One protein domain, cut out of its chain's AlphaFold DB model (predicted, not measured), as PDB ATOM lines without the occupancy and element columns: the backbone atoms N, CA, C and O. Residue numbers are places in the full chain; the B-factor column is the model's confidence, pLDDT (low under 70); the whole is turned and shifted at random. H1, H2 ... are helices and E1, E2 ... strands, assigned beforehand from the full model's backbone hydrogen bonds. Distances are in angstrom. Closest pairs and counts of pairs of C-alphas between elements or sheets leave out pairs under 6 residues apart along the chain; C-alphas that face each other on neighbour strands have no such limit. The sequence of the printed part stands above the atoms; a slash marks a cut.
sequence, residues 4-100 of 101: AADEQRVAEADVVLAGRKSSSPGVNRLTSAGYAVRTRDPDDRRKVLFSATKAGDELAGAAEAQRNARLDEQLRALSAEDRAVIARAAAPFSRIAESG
ATOM      1  N   ALA A   4     118.967 170.454 144.259       33.06
ATOM      2  CA  ALA A   4     119.754 170.371 143.022       33.06
ATOM      3  C   ALA A   4     119.828 168.950 142.424       33.06
ATOM      4  O   ALA A   4     120.066 168.783 141.234       33.06
ATOM      5  N   ALA A   5     119.617 167.909 143.238       36.00
ATOM      6  CA  ALA A   5     119.683 166.518 142.781       36.00
ATOM      7  C   ALA A   5     118.392 166.044 142.084       36.00
ATOM      8  O   ALA A   5     118.438 165.089 141.307       36.00
ATOM      9  N   ASP A   6     117.257 166.702 142.344       35.97
ATOM     10  CA  ASP A   6     115.963 166.350 141.743       35.97
ATOM     11  C   ASP A   6     115.779 167.026 140.368       35.97
ATOM     12  O   ASP A   6     115.199 166.429 139.462       35.97
ATOM     13  N   GLU A   7     116.383 168.205 140.162       35.84
ATOM     14  CA  GLU A   7     116.465 168.892 138.859       35.84
ATOM     15  C   GLU A   7     117.378 168.155 137.864       35.84
ATOM     16  O   GLU A   7     117.126 168.131 136.660       35.84
ATOM     17  N   GLN A   8     118.406 167.459 138.358       35.53
ATOM     18  CA  GLN A   8     119.406 166.810 137.507       35.53
ATOM     19  C   GLN A   8     118.938 165.483 136.878       35.53
ATOM     20  O   GLN A   8     119.626 164.921 136.026       35.53
ATOM     21  N   ARG A   9     117.752 164.986 137.253       40.91
ATOM     22  CA  ARG A   9     117.104 163.816 136.627       40.91
ATOM     23  C   ARG A   9     116.144 164.176 135.489       40.91
ATOM     24  O   ARG A   9     115.508 163.284 134.935       40.91
ATOM     25  N   VAL A  10     116.017 165.458 135.154       41.81
ATOM     26  CA  VAL A  10     114.944 165.971 134.288       41.81
ATOM     27  C   VAL A  10     115.296 165.922 132.787       41.81
ATOM     28  O   VAL A  10     114.441 166.195 131.957       41.81
ATOM     29  N   ALA A  11     116.504 165.490 132.406       37.81
ATOM     30  CA  ALA A  11     117.020 165.637 131.035       37.81
ATOM     31  C   ALA A  11     117.280 164.331 130.257       37.81
ATOM     32  O   ALA A  11     118.045 164.334 129.299       37.81
ATOM     33  N   GLU A  12     116.670 163.212 130.651       35.28
ATOM     34  CA  GLU A  12     116.565 162.014 129.801       35.28
ATOM     35  C   GLU A  12     115.089 161.793 129.477       35.28
ATOM     36  O   GLU A  12     114.396 160.977 130.087       35.28
ATOM     37  N   ALA A  13     114.570 162.599 128.556       36.72
ATOM     38  CA  ALA A  13     113.217 162.434 128.055       36.72
ATOM     39  C   ALA A  13     113.157 162.547 126.528       36.72
ATOM     40  O   ALA A  13     112.241 163.162 125.997       36.72
ATOM     41  N   ASP A  14     114.059 161.857 125.822       40.28
ATOM     42  CA  ASP A  14     113.696 161.281 124.520       40.28
ATOM     43  C   ASP A  14     112.738 160.111 124.786       40.28
ATOM     44  O   ASP A  14     113.091 158.932 124.811       40.28
ATOM     45  N   VAL A  15     111.500 160.450 125.138       40.31
ATOM     46  CA  VAL A  15     110.464 159.481 125.488       40.31
ATOM     47  C   VAL A  15     109.481 159.392 124.330       40.31
ATOM     48  O   VAL A  15     108.376 159.921 124.373       40.31
ATOM     49  N   VAL A  16     109.841 158.602 123.320       36.94
ATOM     50  CA  VAL A  16     108.841 157.846 122.554       36.94
ATOM     51  C   VAL A  16     108.650 156.504 123.270       36.94
ATOM     52  O   VAL A  16     109.047 155.441 122.801       36.94
ATOM     53  N   LEU A  17     108.055 156.533 124.471       40.31
ATOM     54  CA  LEU A  17     107.628 155.310 125.165       40.31
ATOM     55  C   LEU A  17     106.324 154.809 124.532       40.31
ATOM     56  O   LEU A  17     105.241 154.984 125.090       40.31
ATOM     57  N   ALA A  18     106.425 154.147 123.381       34.19
ATOM     58  CA  ALA A  18     105.335 153.348 122.826       34.19
ATOM     59  C   ALA A  18     105.164 152.058 123.659       34.19
ATOM     60  O   ALA A  18     105.622 150.979 123.289       34.19
ATOM     61  N   GLY A  19     104.521 152.168 124.825       40.91
ATOM     62  CA  GLY A  19     104.288 151.055 125.751       40.91
ATOM     63  C   GLY A  19     102.809 150.867 126.104       40.91
ATOM     64  O   GLY A  19     102.073 151.832 126.294       40.91
ATOM     65  N   ARG A  20     102.366 149.608 126.263       44.41
ATOM     66  CA  ARG A  20     100.979 149.232 126.636       44.41
ATOM     67  C   ARG A  20     100.505 149.786 127.993       44.41
ATOM     68  O   ARG A  20      99.303 149.843 128.224       44.41
ATOM     69  N   LYS A  21     101.427 150.175 128.882       46.28
ATOM     70  CA  LYS A  21     101.213 151.014 130.076       46.28
ATOM     71  C   LYS A  21     102.543 151.686 130.434       46.28
ATOM     72  O   LYS A  21     103.400 151.038 131.021       46.28
ATOM     73  N   SER A  22     102.721 152.961 130.100       49.94
ATOM     74  CA  SER A  22     103.848 153.757 130.599       49.94
ATOM     75  C   SER A  22     103.327 154.744 131.641       49.94
ATOM     76  O   SER A  22     102.627 155.698 131.319       49.94
ATOM     77  N   SER A  23     103.595 154.462 132.915       58.47
ATOM     78  CA  SER A  23     103.355 155.378 134.036       58.47
ATOM     79  C   SER A  23     104.620 155.412 134.883       58.47
ATOM     80  O   SER A  23     104.605 155.041 136.059       58.47
ATOM     81  N   SER A  24     105.744 155.784 134.267       72.00
ATOM     82  CA  SER A  24     106.957 156.009 135.041       72.00
ATOM     83  C   SER A  24     106.738 157.230 135.954       72.00
ATOM     84  O   SER A  24     106.140 158.226 135.524       72.00
ATOM     85  N   PRO A  25     107.191 157.194 137.220       78.00
ATOM     86  CA  PRO A  25     107.056 158.332 138.129       78.00
ATOM     87  C   PRO A  25     107.646 159.639 137.572       78.00
ATOM     88  O   PRO A  25     107.145 160.717 137.877       78.00
ATOM     89  N   GLY A  26     108.681 159.553 136.726       79.50
ATOM     90  CA  GLY A  26     109.275 160.707 136.046       79.50
ATOM     91  C   GLY A  26     108.321 161.361 135.046       79.50
ATOM     92  O   GLY A  26     108.060 162.556 135.137       79.50
ATOM     93  N   VAL A  27     107.719 160.572 134.155       78.25
ATOM     94  CA  VAL A  27     106.796 161.085 133.131       78.25
ATOM     95  C   VAL A  27     105.531 161.680 133.759       78.25
ATOM     96  O   VAL A  27     105.026 162.704 133.295       78.25
ATOM     97  N   ASN A  28     105.050 161.099 134.863       84.69
ATOM     98  CA  ASN A  28     103.936 161.677 135.617       84.69
ATOM     99  C   ASN A  28     104.299 163.040 136.220       84.69
ATOM    100  O   ASN A  28     103.496 163.963 136.127       84.69
ATOM    101  N   ARG A  29     105.503 163.196 136.791       86.88
ATOM    102  CA  ARG A  29     105.973 164.495 137.303       86.88
ATOM    103  C   ARG A  29     106.078 165.535 136.187       86.88
ATOM    104  O   ARG A  29     105.560 166.634 136.353       86.88
ATOM    105  N   LEU A  30     106.654 165.169 135.041       87.62
ATOM    106  CA  LEU A  30     106.762 166.052 133.873       87.62
ATOM    107  C   LEU A  30     105.392 166.486 133.339       87.62
ATOM    108  O   LEU A  30     105.194 167.657 133.026       87.62
ATOM    109  N   THR A  31     104.429 165.563 133.287       90.44
ATOM    110  CA  THR A  31     103.059 165.873 132.853       90.44
ATOM    111  C   THR A  31     102.363 166.801 133.850       90.44
ATOM    112  O   THR A  31     101.789 167.810 133.452       90.44
ATOM    113  N   SER A  32     102.448 166.502 135.151       91.38
ATOM    114  CA  SER A  32     101.861 167.340 136.208       91.38
ATOM    115  C   SER A  32     102.472 168.742 136.268       91.38
ATOM    116  O   SER A  32     101.781 169.686 136.634       91.38
ATOM    117  N   ALA A  33     103.745 168.884 135.896       90.12
ATOM    118  CA  ALA A  33     104.445 170.164 135.822       90.12
ATOM    119  C   ALA A  33     104.227 170.920 134.493       90.12
ATOM    120  O   ALA A  33     104.704 172.040 134.354       90.12
ATOM    121  N   GLY A  34     103.515 170.338 133.518       92.50
ATOM    122  CA  GLY A  34     103.223 170.980 132.228       92.50
ATOM    123  C   GLY A  34     104.333 170.876 131.172       92.50
ATOM    124  O   GLY A  34     104.241 171.512 130.122       92.50
ATOM    125  N   TYR A  35     105.360 170.059 131.408       89.25
ATOM    126  CA  TYR A  35     106.474 169.848 130.473       89.25
ATOM    127  C   TYR A  35     106.222 168.722 129.464       89.25
ATOM    128  O   TYR A  35     106.907 168.630 128.451       89.25
ATOM    129  N   ALA A  36     105.219 167.879 129.705       89.25
ATOM    130  CA  ALA A  36     104.806 166.830 128.780       89.25
ATOM    131  C   ALA A  36     103.281 166.748 128.686       89.25
ATOM    132  O   ALA A  36     102.563 167.032 129.647       89.25
ATOM    133  N   VAL A  37     102.781 166.311 127.533       87.69
ATOM    134  CA  VAL A  37     101.366 166.015 127.311       87.69
ATOM    135  C   VAL A  37     101.207 164.532 127.057       87.69
ATOM    136  O   VAL A  37     101.943 163.924 126.283       87.69
ATOM    137  N   ARG A  38     100.201 163.960 127.713       87.31
ATOM    138  CA  ARG A  38      99.795 162.575 127.536       87.31
ATOM    139  C   ARG A  38      98.640 162.493 126.544       87.31
ATOM    140  O   ARG A  38      97.553 162.993 126.836       87.31
ATOM    141  N   THR A  39      98.835 161.813 125.422       83.19
ATOM    142  CA  THR A  39      97.807 161.590 124.394       83.19
ATOM    143  C   THR A  39      97.514 160.099 124.226       83.19
ATOM    144  O   THR A  39      98.309 159.233 124.595       83.19
ATOM    145  N   ARG A  40      96.316 159.768 123.734       80.69
ATOM    146  CA  ARG A  40      96.010 158.392 123.318       80.69
ATOM    147  C   ARG A  40      96.536 158.193 121.909       80.69
ATOM    148  O   ARG A  40      96.372 159.081 121.078       80.69
ATOM    149  N   ASP A  41      97.116 157.029 121.663       78.12
ATOM    150  CA  ASP A  41      97.512 156.630 120.318       78.12
ATOM    151  C   ASP A  41      96.253 156.559 119.417       78.12
ATOM    152  O   ASP A  41      95.230 155.998 119.847       78.12
ATOM    153  N   PRO A  42      96.281 157.192 118.228       78.38
ATOM    154  CA  PRO A  42      95.133 157.235 117.325       78.38
ATOM    155  C   PRO A  42      94.787 155.860 116.731       78.38
ATOM    156  O   PRO A  42      93.615 155.618 116.434       78.38
ATOM    157  N   ASP A  43      95.759 154.950 116.638       80.44
ATOM    158  CA  ASP A  43      95.643 153.635 116.002       80.44
ATOM    159  C   ASP A  43      95.409 152.502 117.024       80.44
ATOM    160  O   ASP A  43      94.775 151.492 116.716       80.44
ATOM    161  N   ASP A  44      95.862 152.661 118.275       78.88
ATOM    162  CA  ASP A  44      95.562 151.738 119.382       78.88
ATOM    163  C   ASP A  44      95.276 152.485 120.692       78.88
ATOM    164  O   ASP A  44      96.174 152.784 121.474       78.88
ATOM    165  N   ARG A  45      93.993 152.671 121.026       77.06
ATOM    166  CA  ARG A  45      93.544 153.377 122.247       77.06
ATOM    167  C   ARG A  45      94.044 152.780 123.573       77.06
ATOM    168  O   ARG A  45      93.831 153.396 124.621       77.06
ATOM    169  N   ARG A  46      94.642 151.580 123.565       80.25
ATOM    170  CA  ARG A  46      95.289 150.969 124.743       80.25
ATOM    171  C   ARG A  46      96.703 151.499 124.970       80.25
ATOM    172  O   ARG A  46      97.245 151.291 126.052       80.25
ATOM    173  N   LYS A  47      97.304 152.141 123.969       74.62
ATOM    174  CA  LYS A  47      98.607 152.791 124.063       74.62
ATOM    175  C   LYS A  47      98.441 154.257 124.438       74.62
ATOM    176  O   LYS A  47      97.445 154.918 124.131       74.62
ATOM    177  N   VAL A  48      99.455 154.744 125.131       79.06
ATOM    178  CA  VAL A  48      99.568 156.130 125.554       79.06
ATOM    179  C   VAL A  48     100.868 156.661 124.988       79.06
ATOM    180  O   VAL A  48     101.908 156.030 125.161       79.06
ATOM    181  N   LEU A  49     100.782 157.810 124.333       79.25
ATOM    182  CA  LEU A  49     101.923 158.545 123.823       79.25
ATOM    183  C   LEU A  49     102.188 159.735 124.741       79.25
ATOM    184  O   LEU A  49     101.271 160.294 125.354       79.25
ATOM    185  N   PHE A  50     103.456 160.107 124.834       82.62
ATOM    186  CA  PHE A  50     103.884 161.320 125.504       82.62
ATOM    187  C   PHE A  50     104.640 162.174 124.502       82.62
ATOM    188  O   PHE A  50     105.434 161.658 123.721       82.62
ATOM    189  N   SER A  51     104.371 163.468 124.523       83.12
ATOM    190  CA  SER A  51     105.094 164.461 123.740       83.12
ATOM    191  C   SER A  51     105.508 165.595 124.662       83.12
ATOM    192  O   SER A  51     104.720 166.004 125.523       83.12
ATOM    193  N   ALA A  52     106.718 166.112 124.488       86.06
ATOM    194  CA  ALA A  52     107.136 167.319 125.180       86.06
ATOM    195  C   ALA A  52     106.237 168.503 124.786       86.06
ATOM    196  O   ALA A  52     105.686 168.565 123.683       86.06
ATOM    197  N   THR A  53     106.025 169.424 125.723       90.31
ATOM    198  CA  THR A  53     105.521 170.760 125.388       90.31
ATOM    199  C   THR A  53     106.686 171.634 124.950       90.31
ATOM    200  O   THR A  53     107.832 171.325 125.254       90.31
ATOM    201  N   LYS A  54     106.406 172.796 124.350       91.31
ATOM    202  CA  LYS A  54     107.448 173.796 124.071       91.31
ATOM    203  C   LYS A  54     108.275 174.147 125.321       91.31
ATOM    204  O   LYS A  54     109.490 174.242 125.244       91.31
ATOM    205  N   ALA A  55     107.619 174.300 126.473       88.50
ATOM    206  CA  ALA A  55     108.309 174.545 127.739       88.50
ATOM    207  C   ALA A  55     109.152 173.334 128.185       88.50
ATOM    208  O   ALA A  55     110.204 173.505 128.792       88.50
ATOM    209  N   GLY A  56     108.696 172.114 127.885       89.19
ATOM    210  CA  GLY A  56     109.466 170.891 128.100       89.19
ATOM    211  C   GLY A  56     110.714 170.817 127.222       89.19
ATOM    212  O   GLY A  56     111.782 170.505 127.739       89.19
ATOM    213  N   ASP A  57     110.600 171.171 125.941       88.25
ATOM    214  CA  ASP A  57     111.735 171.224 125.010       88.25
ATOM    215  C   ASP A  57     112.767 172.274 125.447       88.25
ATOM    216  O   ASP A  57     113.968 172.006 125.477       88.25
ATOM    217  N   GLU A  58     112.305 173.464 125.848       88.31
ATOM    218  CA  GLU A  58     113.167 174.527 126.381       88.31
ATOM    219  C   GLU A  58     113.900 174.076 127.655       88.31
ATOM    220  O   GLU A  58     115.105 174.309 127.794       88.31
ATOM    221  N   LEU A  59     113.202 173.388 128.564       88.62
ATOM    222  CA  LEU A  59     113.792 172.836 129.783       88.62
ATOM    223  C   LEU A  59     114.832 171.752 129.475       88.62
ATOM    224  O   LEU A  59     115.913 171.757 130.066       88.62
ATOM    225  N   ALA A  60     114.523 170.840 128.552       83.75
ATOM    226  CA  ALA A  60     115.437 169.785 128.132       83.75
ATOM    227  C   ALA A  60     116.715 170.374 127.517       83.75
ATOM    228  O   ALA A  60     117.815 170.000 127.928       83.75
ATOM    229  N   GLY A  61     116.581 171.360 126.624       84.44
ATOM    230  CA  GLY A  61     117.721 172.050 126.020       84.44
ATOM    231  C   GLY A  61     118.577 172.800 127.046       84.44
ATOM    232  O   GLY A  61     119.806 172.724 127.007       84.44
ATOM    233  N   ALA A  62     117.951 173.479 128.013       85.06
ATOM    234  CA  ALA A  62     118.676 174.148 129.095       85.06
ATOM    235  C   ALA A  62     119.456 173.151 129.970       85.06
ATOM    236  O   ALA A  62     120.616 173.393 130.320       85.06
ATOM    237  N   ALA A  63     118.844 172.012 130.293       85.50
ATOM    238  CA  ALA A  63     119.483 170.978 131.093       85.50
ATOM    239  C   ALA A  63     120.612 170.261 130.331       85.50
ATOM    240  O   ALA A  63     121.658 169.961 130.914       85.50
ATOM    241  N   GLU A  64     120.454 170.035 129.023       87.25
ATOM    242  CA  GLU A  64     121.523 169.525 128.163       87.25
ATOM    243  C   GLU A  64     122.713 170.491 128.127       87.25
ATOM    244  O   GLU A  64     123.851 170.077 128.368       87.25
ATOM    245  N   ALA A  65     122.456 171.784 127.919       87.81
ATOM    246  CA  ALA A  65     123.495 172.809 127.925       87.81
ATOM    247  C   ALA A  65     124.248 172.848 129.265       87.81
ATOM    248  O   ALA A  65     125.480 172.898 129.283       87.81
ATOM    249  N   GLN A  66     123.533 172.754 130.391       90.25
ATOM    250  CA  GLN A  66     124.149 172.694 131.719       90.25
ATOM    251  C   GLN A  66     125.001 171.429 131.901       90.25
ATOM    252  O   GLN A  66     126.114 171.501 132.436       90.25
ATOM    253  N   ARG A  67     124.508 170.266 131.450       89.50
ATOM    254  CA  ARG A  67     125.248 168.998 131.521       89.50
ATOM    255  C   ARG A  67     126.546 169.078 130.724       89.50
ATOM    256  O   ARG A  67     127.590 168.685 131.248       89.50
ATOM    257  N   ASN A  68     126.476 169.609 129.507       92.19
ATOM    258  CA  ASN A  68     127.625 169.768 128.622       92.19
ATOM    259  C   ASN A  68     128.630 170.764 129.207       92.19
ATOM    260  O   ASN A  68     129.799 170.423 129.331       92.19
ATOM    261  N   ALA A  69     128.176 171.918 129.706       93.94
ATOM    262  CA  ALA A  69     129.053 172.895 130.354       93.94
ATOM    263  C   ALA A  69     129.800 172.308 131.566       93.94
ATOM    264  O   ALA A  69     130.995 172.550 131.748       93.94
ATOM    265  N   ARG A  70     129.121 171.493 132.386       94.69
ATOM    266  CA  ARG A  70     129.754 170.795 133.514       94.69
ATOM    267  C   ARG A  70     130.788 169.777 133.039       94.69
ATOM    268  O   ARG A  70     131.855 169.675 133.639       94.69
ATOM    269  N   LEU A  71     130.462 168.998 132.009       94.38
ATOM    270  CA  LEU A  71     131.378 168.002 131.460       94.38
ATOM    271  C   LEU A  71     132.610 168.668 130.838       94.38
ATOM    272  O   LEU A  71     133.725 168.222 131.090       94.38
ATOM    273  N   ASP A  72     132.422 169.762 130.106       94.94
ATOM    274  CA  ASP A  72     133.502 170.546 129.511       94.94
ATOM    275  C   ASP A  72     134.478 171.056 130.571       94.94
ATOM    276  O   ASP A  72     135.692 170.965 130.389       94.94
ATOM    277  N   GLU A  73     133.966 171.541 131.704       96.94
ATOM    278  CA  GLU A  73     134.807 171.974 132.819       96.94
ATOM    279  C   GLU A  73     135.632 170.814 133.394       96.94
ATOM    280  O   GLU A  73     136.843 170.933 133.591       96.94
ATOM    281  N   GLN A  74     135.005 169.648 133.582       96.69
ATOM    282  CA  GLN A  74     135.703 168.448 134.047       96.69
ATOM    283  C   GLN A  74     136.775 167.982 133.053       96.69
ATOM    284  O   GLN A  74     137.866 167.597 133.467       96.69
ATOM    285  N   LEU A  75     136.504 168.056 131.748       96.25
ATOM    286  CA  LEU A  75     137.463 167.695 130.701       96.25
ATOM    287  C   LEU A  75     138.632 168.685 130.623       96.25
ATOM    288  O   LEU A  75     139.771 168.272 130.393       96.25
ATOM    289  N   ARG A  76     138.390 169.983 130.831       95.62
ATOM    290  CA  ARG A  76     139.444 171.015 130.841       95.62
ATOM    291  C   ARG A  76     140.452 170.816 131.966       95.62
ATOM    292  O   ARG A  76     141.627 171.108 131.755       95.62
ATOM    293  N   ALA A  77     140.018 170.277 133.103       97.31
ATOM    294  CA  ALA A  77     140.891 169.952 134.228       97.31
ATOM    295  C   ALA A  77     141.846 168.769 133.958       97.31
ATOM    296  O   ALA A  77     142.803 168.577 134.705       97.31
ATOM    297  N   LEU A  78     141.608 167.978 132.904       98.00
ATOM    298  CA  LEU A  78     142.457 166.844 132.535       98.00
ATOM    299  C   LEU A  78     143.686 167.270 131.723       98.00
ATOM    300  O   LEU A  78     143.717 168.335 131.097       98.00
ATOM    301  N   SER A  79     144.694 166.400 131.679       98.06
ATOM    302  CA  SER A  79     145.851 166.589 130.804       98.06
ATOM    303  C   SER A  79     145.455 166.507 129.322       98.06
ATOM    304  O   SER A  79     144.407 165.971 128.952       98.06
ATOM    305  N   ALA A  80     146.300 167.041 128.436       96.94
ATOM    306  CA  ALA A  80     146.076 166.913 126.995       96.94
ATOM    307  C   ALA A  80     146.087 165.445 126.529       96.94
ATOM    308  O   ALA A  80     145.339 165.095 125.618       96.94
ATOM    309  N   GLU A  81     146.894 164.602 127.177       97.94
ATOM    310  CA  GLU A  81     146.988 163.170 126.892       97.94
ATOM    311  C   GLU A  81     145.701 162.436 127.285       97.94
ATOM    312  O   GLU A  81     145.104 161.757 126.449       97.94
ATOM    313  N   ASP A  82     145.197 162.658 128.501       97.94
ATOM    314  CA  ASP A  82     143.955 162.028 128.971       97.94
ATOM    315  C   ASP A  82     142.756 162.433 128.108       97.94
ATOM    316  O   ASP A  82     141.941 161.591 127.722       97.94
ATOM    317  N   ARG A  83     142.667 163.717 127.732       96.94
ATOM    318  CA  ARG A  83     141.627 164.189 126.804       96.94
ATOM    319  C   ARG A  83     141.701 163.479 125.453       96.94
ATOM    320  O   ARG A  83     140.657 163.146 124.893       96.94
ATOM    321  N   ALA A  84     142.903 163.229 124.931       96.44
ATOM    322  CA  ALA A  84     143.078 162.513 123.670       96.44
ATOM    323  C   ALA A  84     142.636 161.043 123.779       96.44
ATOM    324  O   ALA A  84     141.987 160.526 122.865       96.44
ATOM    325  N   VAL A  85     142.923 160.383 124.908       97.88
ATOM    326  CA  VAL A  85     142.453 159.015 125.182       97.88
ATOM    327  C   VAL A  85     140.925 158.966 125.240       97.88
ATOM    328  O   VAL A  85     140.319 158.126 124.570       97.88
ATOM    329  N   ILE A  86     140.297 159.890 125.973       96.50
ATOM    330  CA  ILE A  86     138.833 159.979 126.077       96.50
ATOM    331  C   ILE A  86     138.203 160.216 124.701       96.50
ATOM    332  O   ILE A  86     137.277 159.498 124.328       96.50
ATOM    333  N   ALA A  87     138.727 161.160 123.913       94.44
ATOM    334  CA  ALA A  87     138.211 161.453 122.575       94.44
ATOM    335  C   ALA A  87     138.279 160.229 121.647       94.44
ATOM    336  O   ALA A  87     137.321 159.920 120.935       94.44
ATOM    337  N   ARG A  88     139.383 159.473 121.699       96.38
ATOM    338  CA  ARG A  88     139.530 158.227 120.936       96.38
ATOM    339  C   ARG A  88     138.534 157.155 121.389       96.38
ATOM    340  O   ARG A  88     138.005 156.430 120.548       96.38
ATOM    341  N   ALA A  89     138.295 157.044 122.695       96.50
ATOM    342  CA  ALA A  89     137.361 156.077 123.265       96.50
ATOM    343  C   ALA A  89     135.888 156.448 123.020       96.50
ATOM    344  O   ALA A  89     135.058 155.551 122.918       96.50
ATOM    345  N   ALA A  90     135.553 157.733 122.876       94.69
ATOM    346  CA  ALA A  90     134.185 158.186 122.621       94.69
ATOM    347  C   ALA A  90     133.641 157.703 121.262       94.69
ATOM    348  O   ALA A  90     132.494 157.276 121.172       94.69
ATOM    349  N   ALA A  91     134.476 157.686 120.219       92.44
ATOM    350  CA  ALA A  91     134.069 157.320 118.858       92.44
ATOM    351  C   ALA A  91     133.378 155.939 118.715       92.44
ATOM    352  O   ALA A  91     132.357 155.850 118.028       92.44
ATOM    353  N   PRO A  92     133.878 154.826 119.293       95.19
ATOM    354  CA  PRO A  92     133.141 153.563 119.272       95.19
ATOM    355  C   PRO A  92     131.823 153.619 120.057       95.19
ATOM    356  O   PRO A  92     130.855 153.022 119.596       95.19
ATOM    357  N   PHE A  93     131.748 154.344 121.179       92.38
ATOM    358  CA  PHE A  93     130.491 154.493 121.922       92.38
ATOM    359  C   PHE A  93     129.430 155.252 121.113       92.38
ATOM    360  O   PHE A  93     128.282 154.815 121.092       92.38
ATOM    361  N   SER A  94     129.811 156.308 120.383       89.25
ATOM    362  CA  SER A  94     128.899 157.027 119.476       89.25
ATOM    363  C   SER A  94     128.325 156.108 118.400       89.25
ATOM    364  O   SER A  94     127.113 156.050 118.223       89.25
ATOM    365  N   ARG A  95     129.172 155.292 117.758       92.06
ATOM    366  CA  ARG A  95     128.714 154.317 116.752       92.06
ATOM    367  C   ARG A  95     127.749 153.280 117.327       92.06
ATOM    368  O   ARG A  95     126.802 152.894 116.650       92.06
ATOM    369  N   ILE A  96     127.982 152.819 118.560       93.94
ATOM    370  CA  ILE A  96     127.067 151.892 119.242       93.94
ATOM    371  C   ILE A  96     125.712 152.570 119.478       93.94
ATOM    372  O   ILE A  96     124.682 151.972 119.177       93.94
ATOM    373  N   ALA A  97     125.710 153.813 119.963       86.38
ATOM    374  CA  ALA A  97     124.484 154.564 120.229       86.38
ATOM    375  C   ALA A  97     123.661 154.829 118.955       86.38
ATOM    376  O   ALA A  97     122.446 154.658 118.968       86.38
ATOM    377  N   GLU A  98     124.323 155.179 117.849       85.00
ATOM    378  CA  GLU A  98     123.686 155.404 116.542       85.00
ATOM    379  C   GLU A  98     123.122 154.115 115.926       85.00
ATOM    380  O   GLU A  98     122.124 154.154 115.218       85.00
ATOM    381  N   SER A  99     123.735 152.960 116.205       79.31
ATOM    382  CA  SER A  99     123.299 151.670 115.649       79.31
ATOM    383  C   SER A  99     122.031 151.086 116.284       79.31
ATOM    384  O   SER A  99     121.492 150.110 115.768       79.31
ATOM    385  N   GLY A 100     121.591 151.637 117.420       62.31
ATOM    386  CA  GLY A 100     120.449 151.142 118.197       62.31
ATOM    387  C   GLY A 100     119.150 151.937 118.030       62.31
ATOM    388  O   GLY A 100     118.201 151.644 118.758       62.31
TER     389      GLY A 100
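What this domain is: This is residues 4 to 100 of the 101 residues of an uncharacterized protein of Mycobacterium parmense (UniProt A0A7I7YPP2). Two long helices, H3 and H4, make a narrow, open V that turns at residues 77 to 79, and a small head of the strand hairpin E1 E2 with H2 beside E1 sits at the other end of H3. A long link without named elements, residues 8 to 24, runs from the short H1 to H2. The 97 printed residues hold, in order, H1, H2, E1, E2, H3 and H4; the two-strand sheet, E1 - E2, is antiparallel, and the class is mostly helix. The whole is loose, with a radius of gyration of the C-alphas of 17.6 A, and elongated, spanning 54 by 32 by 21 A.

How they stand to each other: H1, residues 4 to 7, is apart from H2, residues 25 to 32. The closest C-alphas of H2 and E1, residues 36 to 40, are those of Leu 30 and Ala 36, 5.5 A apart. E1 and E2, residues 48 to 52, form a hairpin, antiparallel at 151 degrees; N 37 and O 51, 2.8 A apart, are within hydrogen-bond range. H3, residues 54 to 76, and H4, residues 80 to 98, are close but not clearly touching, Leu 75 and Arg 83 having the closest C-alphas at 6.7 A. They run opposite ways at a shallow tilt of 34 degrees, only just short of steep. Every O i to N i+4 pair is within hydrogen-bond range in H2 and H3, and 12 of 15 in H4; H1 is too short for such a pair.

Where its parts are: H1 begins at C-alpha 4, (119.754, 170.371, 143.022). H3 is 32.8 A long from first to last C-alpha, and H4 is 27.3 A, with a kink of 28 degrees near residue 92. H4 ends at C-alpha 98, (123.686, 155.404, 116.542).

The domain as a whole: The C-alphas farthest apart, of Arg 45 and Ser 79, are 54.6 A apart. The printed part has no cut, and the link from H1 to H2 is long. Residues 4 to 23 and residue 100 have pLDDT under 70.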